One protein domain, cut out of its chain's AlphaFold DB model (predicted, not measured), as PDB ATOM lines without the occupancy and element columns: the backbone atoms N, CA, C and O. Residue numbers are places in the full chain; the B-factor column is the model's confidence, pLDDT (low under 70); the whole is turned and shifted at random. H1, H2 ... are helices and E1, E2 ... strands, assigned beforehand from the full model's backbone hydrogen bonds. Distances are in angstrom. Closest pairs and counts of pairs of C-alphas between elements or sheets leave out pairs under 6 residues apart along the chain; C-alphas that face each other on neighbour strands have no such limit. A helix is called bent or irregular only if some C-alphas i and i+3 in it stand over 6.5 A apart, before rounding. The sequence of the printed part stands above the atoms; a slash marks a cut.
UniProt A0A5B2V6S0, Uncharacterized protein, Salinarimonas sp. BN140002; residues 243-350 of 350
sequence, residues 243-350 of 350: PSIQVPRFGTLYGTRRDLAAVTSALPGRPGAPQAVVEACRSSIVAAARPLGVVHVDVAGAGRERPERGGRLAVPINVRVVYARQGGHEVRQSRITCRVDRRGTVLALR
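What this domain is: This is residues 243 to 350 of the 350 residues of an uncharacterized protein of Salinarimonas sp. BN140002 (UniProt A0A5B2V6S0). A long, sharply bent hairpin of two strands, E5 and E6, runs through the middle of a twisted sheet, and the long helix H2 packs in the hollow of the bend, with the sheet curled round it. Shorter strands extend the sheet beside this hairpin: E1 and E2 near one end of the long axis, E4 near the other, with E3 and E7 along the way; the small helix H1 packs on E6 near E1 and E2. The printed part has 108 residues, with seven named strands and two named helices in the order E1 E2 H1 H2 E3 E4 E5 E6 E7. The sheet is branched and its pairs are antiparallel but for E2 and E6, which are parallel; the class is mixed, helices and strands. The whole is compact, with a radius of gyration of the C-alphas of 14.7 A, yet elongated, spanning 46 by 27 by 18 A.

Where its parts are: Find C-alpha 244 at (-26.350, -13.975, -1.305), where E1 begins, residues 244 to 247; E2 follows at 251 to 254, and H1 at 257 to 263. H2, residues 275 to 292, begins at (-11.358, -37.284, -18.475) and is 25.8 A long. E3, residues 294 to 301, covers 20.5 A, and E4 is residues 306 to 308. E5, residues 312 to 325, covers 36.3 A, and E6, residues 328 to 340, 33.9 A. E7, residues 346 to 349, ends at C-alpha 349, (-6.889, -34.007, -2.753).

How they stand to each other: Look first at the hairpin of E1 and E2, where N 245 and O 253 are 3.0 A apart. E6 lies on the other side of E2, parallel to it, with N 254 and O 329 at 2.7 A. H1 is on the sheet; its closest C-alpha pair with E6 is Asp 259 and Gln 333, 5.9 A. H2 is on the sheet too, its closest C-alphas to E3 being Arg 282 and Val 299, 6.0 A, and to E7 Cys 281 and Val 346, 6.3 A. E3 and E4 lie on one side of E5, with N 298 and O 320 at 2.9 A and N 306 and O 314 at 2.8 A; E6 lies on the other side, with N 319 and O 334 at 2.9 A. E5 bends by 65 degrees at residue 316 and E6 by 68 degrees at residue 335. E4, E5, E6 and E7 form a meander, each strand the antiparallel neighbour of the one before; in its last hairpin N 339 and O 348 are 2.9 A apart. In H1 every O i to N i+4 pair is within hydrogen-bond range, in H2 12 of 14; H2 is only just irregular, with C-alphas 288 and 291 7.0 A apart.

The domain as a whole: The two C-alphas farthest apart, those of Gln 246 and Gly 310, are 46.9 A from each other. The printed part has no cut and ends at residue 350, the chain's last. The link from H1 to H2, 11 residues, is long; the other links are tight. The mean pLDDT of the printed part is 94.5, and no printed residue is under 70.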
ATOM      1  N   PRO A 243     -22.523 -12.559   1.346       92.19
ATOM      2  CA  PRO A 243     -23.466 -12.093   0.343       92.19
ATOM      3  C   PRO A 243     -24.253 -13.276  -0.229       92.19
ATOM      4  O   PRO A 243     -23.769 -14.414  -0.252       92.19
ATOM      5  N   SER A 244     -25.458 -12.987  -0.712       93.56
ATOM      6  CA  SER A 244     -26.350 -13.975  -1.305       93.56
ATOM      7  C   SER A 244     -26.925 -13.506  -2.638       93.56
ATOM      8  O   SER A 244     -27.019 -12.307  -2.908       93.56
ATOM      9  N   ILE A 245     -27.286 -14.466  -3.489       94.56
ATOM     10  CA  ILE A 245     -28.046 -14.246  -4.726       94.56
ATOM     11  C   ILE A 245     -29.137 -15.313  -4.851       94.56
ATOM     12  O   ILE A 245     -29.005 -16.407  -4.299       94.56
ATOM     13  N   GLN A 246     -30.179 -15.022  -5.628       94.50
ATOM     14  CA  GLN A 246     -31.185 -16.014  -5.999       94.50
ATOM     15  C   GLN A 246     -30.796 -16.680  -7.323       94.50
ATOM     16  O   GLN A 246     -30.568 -16.000  -8.322       94.50
ATOM     17  N   VAL A 247     -30.738 -18.010  -7.345       92.69
ATOM     18  CA  VAL A 247     -30.445 -18.802  -8.545       92.69
ATOM     19  C   VAL A 247     -31.588 -19.785  -8.780       92.69
ATOM     20  O   VAL A 247     -31.902 -20.549  -7.870       92.69
ATOM     21  N   PRO A 248     -32.182 -19.852  -9.987       90.25
ATOM     22  CA  PRO A 248     -33.364 -20.681 -10.241       90.25
ATOM     23  C   PRO A 248     -33.229 -22.149  -9.813       90.25
ATOM     24  O   PRO A 248     -34.177 -22.736  -9.310       90.25
ATOM     25  N   ARG A 249     -32.036 -22.739  -9.968       89.69
ATOM     26  CA  ARG A 249     -31.777 -24.153  -9.649       89.69
ATOM     27  C   ARG A 249     -31.581 -24.441  -8.157       89.69
ATOM     28  O   ARG A 249     -31.844 -25.558  -7.729       89.69
ATOM     29  N   PHE A 250     -31.066 -23.481  -7.393       91.44
ATOM     30  CA  PHE A 250     -30.639 -23.694  -6.006       91.44
ATOM     31  C   PHE A 250     -31.354 -22.767  -5.015       91.44
ATOM     32  O   PHE A 250     -31.060 -22.806  -3.834       91.44
ATOM     33  N   GLY A 251     -32.269 -21.902  -5.452       93.38
ATOM     34  CA  GLY A 251     -32.852 -20.889  -4.577       93.38
ATOM     35  C   GLY A 251     -31.797 -19.889  -4.091       93.38
ATOM     36  O   GLY A 251     -31.028 -19.357  -4.894       93.38
ATOM     37  N   THR A 252     -31.763 -19.620  -2.788       94.44
ATOM     38  CA  THR A 252     -30.808 -18.680  -2.187       94.44
ATOM     39  C   THR A 252     -29.433 -19.326  -2.044       94.44
ATOM     40  O   THR A 252     -29.275 -20.336  -1.360       94.44
ATOM     41  N   LEU A 253     -28.426 -18.731  -2.683       94.81
ATOM     42  CA  LEU A 253     -27.033 -19.165  -2.624       94.81
ATOM     43  C   LEU A 253     -26.169 -18.141  -1.893       94.81
ATOM     44  O   LEU A 253     -26.186 -16.965  -2.240       94.81
ATOM     45  N   TYR A 254     -25.369 -18.619  -0.944       94.31
ATOM     46  CA  TYR A 254     -24.387 -17.881  -0.158       94.31
ATOM     47  C   TYR A 254     -22.969 -18.223  -0.618       94.31
ATOM     48  O   TYR A 254     -22.669 -19.369  -0.961       94.31
ATOM     49  N   GLY A 255     -22.068 -17.245  -0.599       92.19
ATOM     50  CA  GLY A 255     -20.671 -17.474  -0.966       92.19
ATOM     51  C   GLY A 255     -19.864 -16.189  -1.022       92.19
ATOM     52  O   GLY A 255     -20.361 -15.112  -0.708       92.19
ATOM     53  N   THR A 256     -18.601 -16.267  -1.440       91.62
ATOM     54  CA  THR A 256     -17.859 -15.038  -1.757       91.62
ATOM     55  C   THR A 256     -18.398 -14.428  -3.053       91.62
ATOM     56  O   THR A 256     -18.930 -15.143  -3.901       91.62
ATOM     57  N   ARG A 257     -18.205 -13.118  -3.280       90.69
ATOM     58  CA  ARG A 257     -18.597 -12.481  -4.559       90.69
ATOM     59  C   ARG A 257     -18.046 -13.232  -5.779       90.69
ATOM     60  O   ARG A 257     -18.730 -13.343  -6.790       90.69
ATOM     61  N   ARG A 258     -16.827 -13.775  -5.662       89.44
ATOM     62  CA  ARG A 258     -16.182 -14.579  -6.705       89.44
ATOM     63  C   ARG A 258     -16.899 -15.912  -6.936       89.44
ATOM     64  O   ARG A 258     -17.095 -16.278  -8.090       89.44
ATOM     65  N   ASP A 259     -17.291 -16.614  -5.874       90.75
ATOM     66  CA  ASP A 259     -17.995 -17.900  -5.985       90.75
ATOM     67  C   ASP A 259     -19.399 -17.714  -6.576       90.75
ATOM     68  O   ASP A 259     -19.809 -18.461  -7.462       90.75
ATOM     69  N   LEU A 260     -20.115 -16.673  -6.139       91.50
ATOM     70  CA  LEU A 260     -21.461 -16.357  -6.622       91.50
ATOM     71  C   LEU A 260     -21.463 -15.960  -8.102       91.50
ATOM     72  O   LEU A 260     -22.281 -16.465  -8.867       91.50
ATOM     73  N   ALA A 261     -20.509 -15.124  -8.527       87.62
ATOM     74  CA  ALA A 261     -20.331 -14.790  -9.940       87.62
ATOM     75  C   ALA A 261     -19.971 -16.022 -10.785       87.62
ATOM     76  O   ALA A 261     -20.315 -16.099 -11.961       87.62
ATOM     77  N   ALA A 262     -19.284 -17.002 -10.194       86.00
ATOM     78  CA  ALA A 262     -18.912 -18.215 -10.897       86.00
ATOM     79  C   ALA A 262     -20.079 -19.200 -11.036       86.00
ATOM     80  O   ALA A 262     -20.125 -19.895 -12.043       86.00
ATOM     81  N   VAL A 263     -21.036 -19.266 -10.097       89.31
ATOM     82  CA  VAL A 263     -22.184 -20.202 -10.156       89.31
ATOM     83  C   VAL A 263     -22.988 -20.081 -11.449       89.31
ATOM     84  O   VAL A 263     -23.430 -21.093 -11.988       89.31
ATOM     85  N   THR A 264     -23.177 -18.863 -11.953       84.81
ATOM     86  CA  THR A 264     -23.968 -18.608 -13.165       84.81
ATOM     87  C   THR A 264     -23.228 -18.967 -14.454       84.81
ATOM     88  O   THR A 264     -23.835 -18.978 -15.521       84.81
ATOM     89  N   SER A 265     -21.937 -19.296 -14.369       87.50
ATOM     90  CA  SER A 265     -21.113 -19.704 -15.505       87.50
ATOM     91  C   SER A 265     -20.685 -21.170 -15.403       87.50
ATOM     92  O   SER A 265     -20.609 -21.771 -14.323       87.50
ATOM     93  N   ALA A 266     -20.412 -21.775 -16.560       88.06
ATOM     94  CA  ALA A 266     -19.802 -23.096 -16.612       88.06
ATOM     95  C   ALA A 266     -18.426 -23.063 -15.930       88.06
ATOM     96  O   ALA A 266     -17.677 -22.091 -16.056       88.06
ATOM     97  N   LEU A 267     -18.086 -24.131 -15.205       91.75
ATOM     98  CA  LEU A 267     -16.797 -24.208 -14.529       91.75
ATOM     99  C   LEU A 267     -15.677 -24.198 -15.586       91.75
ATOM    100  O   LEU A 267     -15.712 -25.024 -16.501       91.75
ATOM    101  N   PRO A 268     -14.689 -23.289 -15.502       89.12
ATOM    102  CA  PRO A 268     -13.691 -23.151 -16.553       89.12
ATOM    103  C   PRO A 268     -12.820 -24.408 -16.617       89.12
ATOM    104  O   PRO A 268     -12.034 -24.682 -15.706       89.12
ATOM    105  N   GLY A 269     -12.958 -25.164 -17.702       90.81
ATOM    106  CA  GLY A 269     -12.109 -26.305 -18.022       90.81
ATOM    107  C   GLY A 269     -10.922 -25.896 -18.885       90.81
ATOM    108  O   GLY A 269     -11.033 -25.046 -19.766       90.81
ATOM    109  N   ARG A 270      -9.769 -26.513 -18.641       93.75
ATOM    110  CA  ARG A 270      -8.604 -26.472 -19.522       93.75
ATOM    111  C   ARG A 270      -8.255 -27.895 -19.951       93.75
ATOM    112  O   ARG A 270      -8.148 -28.763 -19.079       93.75
ATOM    113  N   PRO A 271      -8.039 -28.137 -21.253       90.25
ATOM    114  CA  PRO A 271      -7.593 -29.438 -21.727       90.25
ATOM    115  C   PRO A 271      -6.208 -29.779 -21.154       90.25
ATOM    116  O   PRO A 271      -5.394 -28.891 -20.876       90.25
ATOM    117  N   GLY A 272      -5.943 -31.074 -20.980       90.94
ATOM    118  CA  GLY A 272      -4.648 -31.589 -20.517       90.94
ATOM    119  C   GLY A 272      -4.721 -32.642 -19.412       90.94
ATOM    120  O   GLY A 272      -3.718 -33.303 -19.165       90.94
ATOM    121  N   ALA A 273      -5.879 -32.811 -18.775       93.69
ATOM    122  CA  ALA A 273      -6.148 -33.900 -17.844       93.69
ATOM    123  C   ALA A 273      -7.015 -34.972 -18.534       93.69
ATOM    124  O   ALA A 273      -8.019 -34.600 -19.153       93.69
ATOM    125  N   PRO A 274      -6.690 -36.272 -18.427       93.50
ATOM    126  CA  PRO A 274      -7.547 -37.346 -18.916       93.50
ATOM    127  C   PRO A 274      -8.914 -37.310 -18.227       93.50
ATOM    128  O   PRO A 274      -8.999 -37.234 -17.000       93.50
ATOM    129  N   GLN A 275      -9.994 -37.404 -19.006       94.44
ATOM    130  CA  GLN A 275     -11.358 -37.284 -18.475       94.44
ATOM    131  C   GLN A 275     -11.685 -38.374 -17.443       94.44
ATOM    132  O   GLN A 275     -12.326 -38.086 -16.437       94.44
ATOM    133  N   ALA A 276     -11.168 -39.593 -17.635       95.31
ATOM    134  CA  ALA A 276     -11.311 -40.683 -16.671       95.31
ATOM    135  C   ALA A 276     -10.729 -40.327 -15.288       95.31
ATOM    136  O   ALA A 276     -11.337 -40.625 -14.263       95.31
ATOM    137  N   VAL A 277      -9.587 -39.631 -15.254       95.75
ATOM    138  CA  VAL A 277      -8.963 -39.185 -14.000       95.75
ATOM    139  C   VAL A 277      -9.781 -38.066 -13.358       95.75
ATOM    140  O   VAL A 277     -10.005 -38.089 -12.152       95.75
ATOM    141  N   VAL A 278     -10.281 -37.113 -14.151       96.75
ATOM    142  CA  VAL A 278     -11.150 -36.034 -13.648       96.75
ATOM    143  C   VAL A 278     -12.412 -36.604 -12.987       96.75
ATOM    144  O   VAL A 278     -12.784 -36.145 -11.906       96.75
ATOM    145  N   GLU A 279     -13.026 -37.633 -13.575       97.12
ATOM    146  CA  GLU A 279     -14.225 -38.265 -13.013       97.12
ATOM    147  C   GLU A 279     -13.918 -39.077 -11.744       97.12
ATOM    148  O   GLU A 279     -14.683 -39.022 -10.779       97.12
ATOM    149  N   ALA A 280     -12.759 -39.745 -11.675       96.44
ATOM    150  CA  ALA A 280     -12.290 -40.392 -10.447       96.44
ATOM    151  C   ALA A 280     -12.057 -39.372  -9.313       96.44
ATOM    152  O   ALA A 280     -12.446 -39.590  -8.166       96.44
ATOM    153  N   CYS A 281     -11.482 -38.211  -9.629       97.06
ATOM    154  CA  CYS A 281     -11.327 -37.125  -8.662       97.06
ATOM    155  C   CYS A 281     -12.687 -36.584  -8.204       97.06
ATOM    156  O   CYS A 281     -12.882 -36.324  -7.017       97.06
ATOM    157  N   ARG A 282     -13.648 -36.446  -9.125       97.75
ATOM    158  CA  ARG A 282     -15.012 -36.020  -8.803       97.75
ATOM    159  C   ARG A 282     -15.705 -36.989  -7.854       97.75
ATOM    160  O   ARG A 282     -16.298 -36.533  -6.877       97.75
ATOM    161  N   SER A 283     -15.626 -38.295  -8.102       97.25
ATOM    162  CA  SER A 283     -16.257 -39.299  -7.238       97.25
ATOM    163  C   SER A 283     -15.660 -39.288  -5.825       97.25
ATOM    164  O   SER A 283     -16.413 -39.306  -4.850       97.25
ATOM    165  N   SER A 284     -14.336 -39.137  -5.708       97.06
ATOM    166  CA  SER A 284     -13.640 -38.964  -4.423       97.06
ATOM    167  C   SER A 284     -14.098 -37.699  -3.676       97.06
ATOM    168  O   SER A 284     -14.446 -37.772  -2.496       97.06
ATOM    169  N   ILE A 285     -14.207 -36.555  -4.364       97.75
ATOM    170  CA  ILE A 285     -14.714 -35.298  -3.781       97.75
ATOM    171  C   ILE A 285     -16.158 -35.461  -3.295       97.75
ATOM    172  O   ILE A 285     -16.478 -35.040  -2.186       97.75
ATOM    173  N   VAL A 286     -17.031 -36.078  -4.098       97.88
ATOM    174  CA  VAL A 286     -18.427 -36.336  -3.708       97.88
ATOM    175  C   VAL A 286     -18.473 -37.206  -2.455       97.88
ATOM    176  O   VAL A 286     -19.189 -36.863  -1.518       97.88
ATOM    177  N   ALA A 287     -17.705 -38.296  -2.407       96.69
ATOM    178  CA  ALA A 287     -17.659 -39.183  -1.247       96.69
ATOM    179  C   ALA A 287     -17.225 -38.439   0.028       96.69
ATOM    180  O   ALA A 287     -17.886 -38.561   1.058       96.69
ATOM    181  N   ALA A 288     -16.184 -37.608  -0.061       96.31
ATOM    182  CA  ALA A 288     -15.688 -36.813   1.061       96.31
ATOM    183  C   ALA A 288     -16.636 -35.664   1.472       96.31
ATOM    184  O   ALA A 288     -16.668 -35.282   2.640       96.31
ATOM    185  N   ALA A 289     -17.420 -35.115   0.539       97.38
ATOM    186  CA  ALA A 289     -18.329 -33.994   0.787       97.38
ATOM    187  C   ALA A 289     -19.746 -34.422   1.226       97.38
ATOM    188  O   ALA A 289     -20.478 -33.615   1.799       97.38
ATOM    189  N   ARG A 290     -20.144 -35.685   1.004       97.50
ATOM    190  CA  ARG A 290     -21.427 -36.261   1.465       97.50
ATOM    191  C   ARG A 290     -21.750 -36.005   2.940       97.50
ATOM    192  O   ARG A 290     -22.833 -35.476   3.187       97.50
ATOM    193  N   PRO A 291     -20.864 -36.298   3.913       96.88
ATOM    194  CA  PRO A 291     -21.171 -36.050   5.325       96.88
ATOM    195  C   PRO A 291     -21.347 -34.561   5.660       96.88
ATOM    196  O   PRO A 291     -21.876 -34.231   6.715       96.88
ATOM    197  N   LEU A 292     -20.934 -33.657   4.766       96.69
ATOM    198  CA  LEU A 292     -21.064 -32.207   4.922       96.69
ATOM    199  C   LEU A 292     -22.340 -31.646   4.269       96.69
ATOM    200  O   LEU A 292     -22.517 -30.430   4.229       96.69
ATOM    201  N   GLY A 293     -23.214 -32.501   3.724       97.06
ATOM    202  CA  GLY A 293     -24.468 -32.078   3.095       97.06
ATOM    203  C   GLY A 293     -24.303 -31.531   1.675       97.06
ATOM    204  O   GLY A 293     -24.993 -30.587   1.289       97.06
ATOM    205  N   VAL A 294     -23.370 -32.078   0.889       97.75
ATOM    206  CA  VAL A 294     -23.221 -31.702  -0.526       97.75
ATOM    207  C   VAL A 294     -24.471 -32.052  -1.337       97.75
ATOM    208  O   VAL A 294     -25.004 -33.154  -1.226       97.75
ATOM    209  N   VAL A 295     -24.908 -31.130  -2.194       97.06
ATOM    210  CA  VAL A 295     -26.027 -31.340  -3.134       97.06
ATOM    211  C   VAL A 295     -25.588 -31.316  -4.591       97.06
ATOM    212  O   VAL A 295     -26.260 -31.883  -5.447       97.06
ATOM    213  N   HIS A 296     -24.462 -30.665  -4.896       96.25
ATOM    214  CA  HIS A 296     -23.950 -30.579  -6.261       96.25
ATOM    215  C   HIS A 296     -22.429 -30.431  -6.277       96.25
ATOM    216  O   HIS A 296     -21.860 -29.702  -5.463       96.25
ATOM    217  N   VAL A 297     -21.777 -31.111  -7.220       97.38
ATOM    218  CA  VAL A 297     -20.328 -31.035  -7.446       97.38
ATOM    219  C   VAL A 297     -20.048 -30.937  -8.941       97.38
ATOM    220  O   VAL A 297     -20.378 -31.854  -9.704       97.38
ATOM    221  N   ASP A 298     -19.366 -29.860  -9.325       97.06
ATOM    222  CA  ASP A 298     -18.759 -29.682 -10.641       97.06
ATOM    223  C   ASP A 298     -17.238 -29.779 -10.526       97.06
ATOM    224  O   ASP A 298     -16.625 -29.171  -9.644       97.06
ATOM    225  N   VAL A 299     -16.624 -30.515 -11.450       97.62
ATOM    226  CA  VAL A 299     -15.169 -30.637 -11.559       97.62
ATOM    227  C   VAL A 299     -14.769 -30.464 -13.014       97.62
ATOM    228  O   VAL A 299     -15.407 -31.012 -13.908       97.62
ATOM    229  N   ALA A 300     -13.703 -29.708 -13.251       97.38
ATOM    230  CA  ALA A 300     -13.121 -29.530 -14.572       97.38
ATOM    231  C   ALA A 300     -11.593 -29.607 -14.494       97.38
ATOM    232  O   ALA A 300     -10.990 -29.139 -13.526       97.38
ATOM    233  N   GLY A 301     -10.945 -30.163 -15.520       97.25
ATOM    234  CA  GLY A 301      -9.486 -30.123 -15.635       97.25
ATOM    235  C   GLY A 301      -8.973 -28.680 -15.615       97.25
ATOM    236  O   GLY A 301      -9.582 -27.793 -16.208       97.25
ATOM    237  N   ALA A 302      -7.864 -28.419 -14.925       96.75
ATOM    238  CA  ALA A 302      -7.273 -27.083 -14.796       96.75
ATOM    239  C   ALA A 302      -5.852 -27.004 -15.376       96.75
ATOM    240  O   ALA A 302      -5.061 -26.139 -14.983       96.75
ATOM    241  N   GLY A 303      -5.516 -27.894 -16.307       95.50
ATOM    242  CA  GLY A 303      -4.244 -27.910 -17.024       95.50
ATOM    243  C   GLY A 303      -3.720 -29.320 -17.260       95.50
ATOM    244  O   GLY A 303      -4.442 -30.300 -17.101       95.50
ATOM    245  N   ARG A 304      -2.444 -29.396 -17.643       94.88
ATOM    246  CA  ARG A 304      -1.743 -30.660 -17.871       94.88
ATOM    247  C   ARG A 304      -1.475 -31.380 -16.557       94.88
ATOM    248  O   ARG A 304      -1.101 -30.747 -15.565       94.88
ATOM    249  N   GLU A 305      -1.639 -32.693 -16.582       94.38
ATOM    250  CA  GLU A 305      -1.170 -33.566 -15.516       94.38
ATOM    251  C   GLU A 305       0.353 -33.505 -15.370       94.38
ATOM    252  O   GLU A 305       1.094 -33.239 -16.320       94.38
ATOM    253  N   ARG A 306       0.819 -33.714 -14.141       95.62
ATOM    254  CA  ARG A 306       2.235 -33.747 -13.801       95.62
ATOM    255  C   ARG A 306       2.586 -35.151 -13.324       95.62
ATOM    256  O   ARG A 306       2.015 -35.589 -12.322       95.62
ATOM    257  N   PRO A 307       3.509 -35.853 -13.996       95.19
ATOM    258  CA  PRO A 307       3.998 -37.119 -13.486       95.19
ATOM    259  C   PRO A 307       4.750 -36.874 -12.174       95.19
ATOM    260  O   PRO A 307       5.552 -35.947 -12.050       95.19
ATOM    261  N   GLU A 308       4.492 -37.715 -11.184       94.50
ATOM    262  CA  GLU A 308       5.198 -37.739  -9.913       94.50
ATOM    263  C   GLU A 308       6.027 -39.025  -9.790       94.50
ATOM    264  O   GLU A 308       5.792 -40.044 -10.451       94.50
ATOM    265  N   ARG A 309       7.009 -39.002  -8.882       91.12
ATOM    266  CA  ARG A 309       7.825 -40.185  -8.578       91.12
ATOM    267  C   ARG A 309       6.934 -41.362  -8.176       91.12
ATOM    268  O   ARG A 309       5.975 -41.194  -7.415       91.12
ATOM    269  N   GLY A 310       7.288 -42.552  -8.657       89.75
ATOM    270  CA  GLY A 310       6.511 -43.774  -8.440       89.75
ATOM    271  C   GLY A 310       5.401 -44.000  -9.472       89.75
ATOM    272  O   GLY A 310       4.629 -44.938  -9.322       89.75
ATOM    273  N   GLY A 311       5.334 -43.209 -10.549       91.62
ATOM    274  CA  GLY A 311       4.288 -43.324 -11.578       91.62
ATOM    275  C   GLY A 311       2.915 -42.856 -11.094       91.62
ATOM    276  O   GLY A 311       1.894 -43.310 -11.589       91.62
ATOM    277  N   ARG A 312       2.895 -41.976 -10.092       94.44
ATOM    278  CA  ARG A 312       1.687 -41.259  -9.680       94.44
ATOM    279  C   ARG A 312       1.463 -40.090 -10.629       94.44
ATOM    280  O   ARG A 312       2.425 -39.581 -11.204       94.44
ATOM    281  N   LEU A 313       0.224 -39.634 -10.750       96.06
ATOM    282  CA  LEU A 313      -0.107 -38.429 -11.503       96.06
ATOM    283  C   LEU A 313      -0.722 -37.386 -10.580       96.06
ATOM    284  O   LEU A 313      -1.613 -37.685  -9.790       96.06
ATOM    285  N   ALA A 314      -0.246 -36.152 -10.693       96.94
ATOM    286  CA  ALA A 314      -0.832 -34.985 -10.059       96.94
ATOM    287  C   ALA A 314      -1.591 -34.172 -11.107       96.94
ATOM    288  O   ALA A 314      -1.001 -33.577 -12.011       96.94
ATOM    289  N   VAL A 315      -2.910 -34.138 -10.977       97.12
ATOM    290  CA  VAL A 315      -3.819 -33.517 -11.932       97.12
ATOM    291  C   VAL A 315      -4.418 -32.251 -11.321       97.12
ATOM    292  O   VAL A 315      -5.183 -32.340 -10.358       97.12
ATOM    293  N   PRO A 316      -4.096 -31.054 -11.841       97.75
ATOM    294  CA  PRO A 316      -4.751 -29.834 -11.396       97.75
ATOM    295  C   PRO A 316      -6.202 -29.818 -11.894       97.75
ATOM    296  O   PRO A 316      -6.449 -29.974 -13.090       97.75
ATOM    297  N   ILE A 317      -7.154 -29.560 -10.999       97.69
ATOM    298  CA  ILE A 317      -8.592 -29.475 -11.287       97.69
ATOM    299  C   ILE A 317      -9.208 -28.220 -10.655       97.69
ATOM    300  O   ILE A 317      -8.787 -27.762  -9.593       97.69
ATOM    301  N   ASN A 318     -10.209 -27.649 -11.317       97.56
ATOM    302  CA  ASN A 318     -11.114 -26.661 -10.749       97.56
ATOM    303  C   ASN A 318     -12.313 -27.411 -10.181       97.56
ATOM    304  O   ASN A 318     -12.860 -28.288 -10.847       97.56
ATOM    305  N   VAL A 319     -12.719 -27.064  -8.966       97.62
ATOM    306  CA  VAL A 319     -13.805 -27.732  -8.252       97.62
ATOM    307  C   VAL A 319     -14.763 -26.684  -7.724       97.62
ATOM    308  O   VAL A 319     -14.332 -25.703  -7.116       97.62
ATOM    309  N   ARG A 320     -16.056 -26.918  -7.928       97.44
ATOM    310  CA  ARG A 320     -17.144 -26.154  -7.324       97.44
ATOM    311  C   ARG A 320     -18.081 -27.114  -6.604       97.44
ATOM    312  O   ARG A 320     -18.585 -28.059  -7.205       97.44
ATOM    313  N   VAL A 321     -18.306 -26.853  -5.325       97.44
ATOM    314  CA  VAL A 321     -19.153 -27.659  -4.446       97.44
ATOM    315  C   VAL A 321     -20.274 -26.787  -3.904       97.44
ATOM    316  O   VAL A 321     -20.021 -25.668  -3.462       97.44
ATOM    317  N   VAL A 322     -21.502 -27.297  -3.946       97.06
ATOM    318  CA  VAL A 322     -22.681 -26.653  -3.366       97.06
ATOM    319  C   VAL A 322     -23.181 -27.507  -2.209       97.06
ATOM    320  O   VAL A 322     -23.468 -28.690  -2.394       97.06
ATOM    321  N   TYR A 323     -23.303 -26.903  -1.032       97.44
ATOM    322  CA  TYR A 323     -23.775 -27.540   0.197       97.44
ATOM    323  C   TYR A 323     -25.172 -27.048   0.559       97.44
ATOM    324  O   TYR A 323     -25.468 -25.869   0.383       97.44
ATOM    325  N   ALA A 324     -26.023 -27.921   1.090       96.44
ATOM    326  CA  ALA A 324     -27.272 -27.517   1.730       96.44
ATOM    327  C   ALA A 324     -26.990 -26.959   3.133       96.44
ATOM    328  O   ALA A 324     -26.243 -27.565   3.900       96.44
ATOM    329  N   ARG A 325     -27.591 -25.814   3.478       94.12
ATOM    330  CA  ARG A 325     -27.494 -25.161   4.793       94.12
ATOM    331  C   ARG A 325     -28.875 -24.684   5.252       94.12
ATOM    332  O   ARG A 325     -29.842 -24.682   4.495       94.12
ATOM    333  N   GLN A 326     -28.972 -24.260   6.510       90.00
ATOM    334  CA  GLN A 326     -30.177 -23.590   6.999       90.00
ATOM    335  C   GLN A 326     -30.328 -22.247   6.267       90.00
ATOM    336  O   GLN A 326     -29.407 -21.435   6.281       90.00
ATOM    337  N   GLY A 327     -31.461 -22.044   5.592       89.38
ATOM    338  CA  GLY A 327     -31.754 -20.812   4.849       89.38
ATOM    339  C   GLY A 327     -31.297 -20.789   3.384       89.38
ATOM    340  O   GLY A 327     -31.567 -19.811   2.698       89.38
ATOM    341  N   GLY A 328     -30.652 -21.845   2.873       94.25
ATOM    342  CA  GLY A 328     -30.288 -21.932   1.456       94.25
ATOM    343  C   GLY A 328     -29.092 -22.839   1.195       94.25
ATOM    344  O   GLY A 328     -28.901 -23.858   1.857       94.25
ATOM    345  N   HIS A 329     -28.271 -22.471   0.220       96.06
ATOM    346  CA  HIS A 329     -27.123 -23.260  -0.205       96.06
ATOM    347  C   HIS A 329     -25.828 -22.464  -0.106       96.06
ATOM    348  O   HIS A 329     -25.814 -21.266  -0.348       96.06
ATOM    349  N   GLU A 330     -24.716 -23.116   0.210       95.94
ATOM    350  CA  GLU A 330     -23.396 -22.486   0.236       95.94
ATOM    351  C   GLU A 330     -22.544 -23.006  -0.919       95.94
ATOM    352  O   GLU A 330     -22.369 -24.217  -1.057       95.94
ATOM    353  N   VAL A 331     -21.988 -22.106  -1.733       96.06
ATOM    354  CA  VAL A 331     -21.050 -22.470  -2.799       96.06
ATOM    355  C   VAL A 331     -19.600 -22.255  -2.371       96.06
ATOM    356  O   VAL A 331     -19.225 -21.222  -1.816       96.06
ATOM    357  N   ARG A 332     -18.757 -23.243  -2.677       96.00
ATOM    358  CA  ARG A 332     -17.309 -23.218  -2.468       96.00
ATOM    359  C   ARG A 332     -16.620 -23.561  -3.774       96.00
ATOM    360  O   ARG A 332     -16.860 -24.633  -4.326       96.00
ATOM    361  N   GLN A 333     -15.756 -22.678  -4.260       95.81
ATOM    362  CA  GLN A 333     -14.971 -22.940  -5.458       95.81
ATOM    363  C   GLN A 333     -13.479 -22.796  -5.173       95.81
ATOM    364  O   GLN A 333     -13.028 -21.838  -4.550       95.81
ATOM    365  N   SER A 334     -12.692 -23.760  -5.643       96.06
ATOM    366  CA  SER A 334     -11.238 -23.709  -5.536       96.06
ATOM    367  C   SER A 334     -10.572 -24.474  -6.672       96.06
ATOM    368  O   SER A 334     -11.167 -25.353  -7.296       96.06
ATOM    369  N   ARG A 335      -9.306 -24.147  -6.923       96.38
ATOM    370  CA  ARG A 335      -8.411 -24.965  -7.736       96.38
ATOM    371  C   ARG A 335      -7.596 -25.841  -6.796       96.38
ATOM    372  O   ARG A 335      -6.950 -25.314  -5.897       96.38
ATOM    373  N   ILE A 336      -7.620 -27.146  -7.025       97.12
ATOM    374  CA  ILE A 336      -6.891 -28.134  -6.225       97.12
ATOM    375  C   ILE A 336      -6.113 -29.080  -7.144       97.12
ATOM    376  O   ILE A 336      -6.282 -29.085  -8.363       97.12
ATOM    377  N   THR A 337      -5.243 -29.884  -6.561       97.31
ATOM    378  CA  THR A 337      -4.469 -30.941  -7.196       97.31
ATOM    379  C   THR A 337      -4.994 -32.282  -6.708       97.31
ATOM    380  O   THR A 337      -4.924 -32.600  -5.521       97.31
ATOM    381  N   CYS A 338      -5.503 -33.083  -7.633       97.44
ATOM    382  CA  CYS A 338      -5.886 -34.460  -7.382       97.44
ATOM    383  C   CYS A 338      -4.702 -35.374  -7.691       97.44
ATOM    384  O   CYS A 338      -4.135 -35.312  -8.781       97.44
ATOM    385  N   ARG A 339      -4.295 -36.202  -6.732       97.06
ATOM    386  CA  ARG A 339      -3.228 -37.184  -6.928       97.06
ATOM    387  C   ARG A 339      -3.827 -38.557  -7.134       97.06
ATOM    388  O   ARG A 339      -4.597 -39.003  -6.289       97.06
ATOM    389  N   VAL A 340      -3.419 -39.230  -8.201       96.25
ATOM    390  CA  VAL A 340      -3.843 -40.594  -8.518       96.25
ATOM    391  C   VAL A 340      -2.650 -41.535  -8.653       96.25
ATOM    392  O   VAL A 340      -1.539 -41.112  -8.986       96.25
ATOM    393  N   ASP A 341      -2.862 -42.811  -8.348       95.50
ATOM    394  CA  ASP A 341      -1.882 -43.868  -8.599       95.50
ATOM    395  C   ASP A 341      -1.893 -44.330 -10.071       95.50
ATOM    396  O   ASP A 341      -2.651 -43.831 -10.903       95.50
ATOM    397  N   ARG A 342      -1.047 -45.317 -10.398       93.31
ATOM    398  CA  ARG A 342      -0.978 -45.918 -11.745       93.31
ATOM    399  C   ARG A 342      -2.271 -46.618 -12.175       93.31
ATOM    400  O   ARG A 342      -2.440 -46.885 -13.357       93.31
ATOM    401  N   ARG A 343      -3.139 -46.967 -11.223       92.94
ATOM    402  CA  ARG A 343      -4.429 -47.629 -11.450       92.94
ATOM    403  C   ARG A 343      -5.572 -46.616 -11.595       92.94
ATOM    404  O   ARG A 343      -6.697 -47.026 -11.848       92.94
ATOM    405  N   GLY A 344      -5.298 -45.315 -11.448       92.50
ATOM    406  CA  GLY A 344      -6.309 -44.257 -11.463       92.50
ATOM    407  C   GLY A 344      -7.032 -44.066 -10.125       92.50
ATOM    408  O   GLY A 344      -7.999 -43.310 -10.062       92.50
ATOM    409  N   THR A 345      -6.574 -44.712  -9.049       94.50
ATOM    410  CA  THR A 345      -7.146 -44.556  -7.705       94.50
ATOM    411  C   THR A 345      -6.711 -43.225  -7.111       94.50
ATOM    412  O   THR A 345      -5.523 -42.901  -7.117       94.50
ATOM    413  N   VAL A 346      -7.652 -42.458  -6.555       96.44
ATOM    414  CA  VAL A 346      -7.350 -41.187  -5.884       96.44
ATOM    415  C   VAL A 346      -6.641 -41.448  -4.558       96.44
ATOM    416  O   VAL A 346      -7.169 -42.114  -3.677       96.44
ATOM    417  N   LEU A 347      -5.436 -40.896  -4.425       95.19
ATOM    418  CA  LEU A 347      -4.598 -40.988  -3.232       95.19
ATOM    419  C   LEU A 347      -4.742 -39.762  -2.325       95.19
ATOM    420  O   LEU A 347      -4.559 -39.866  -1.116       95.19
ATOM    421  N   ALA A 348      -4.971 -38.580  -2.908       94.62
ATOM    422  CA  ALA A 348      -5.082 -37.330  -2.162       94.62
ATOM    423  C   ALA A 348      -5.755 -36.215  -2.975       94.62
ATOM    424  O   ALA A 348      -5.624 -36.148  -4.198       94.62
ATOM    425  N   LEU A 349      -6.373 -35.280  -2.254       96.50
ATOM    426  CA  LEU A 349      -6.889 -34.007  -2.753       96.50
ATOM    427  C   LEU A 349      -6.137 -32.881  -2.025       96.50
ATOM    428  O   LEU A 349      -6.078 -32.907  -0.794       96.50
ATOM    429  N   ARG A 350      -5.516 -31.936  -2.744       93.75
ATOM    430  CA  ARG A 350      -4.700 -30.859  -2.143       93.75
ATOM    431  C   ARG A 350      -4.902 -29.493  -2.766       93.75
ATOM    432  O   ARG A 350      -4.750 -29.394  -3.998       93.75
TER     433      ARG A 350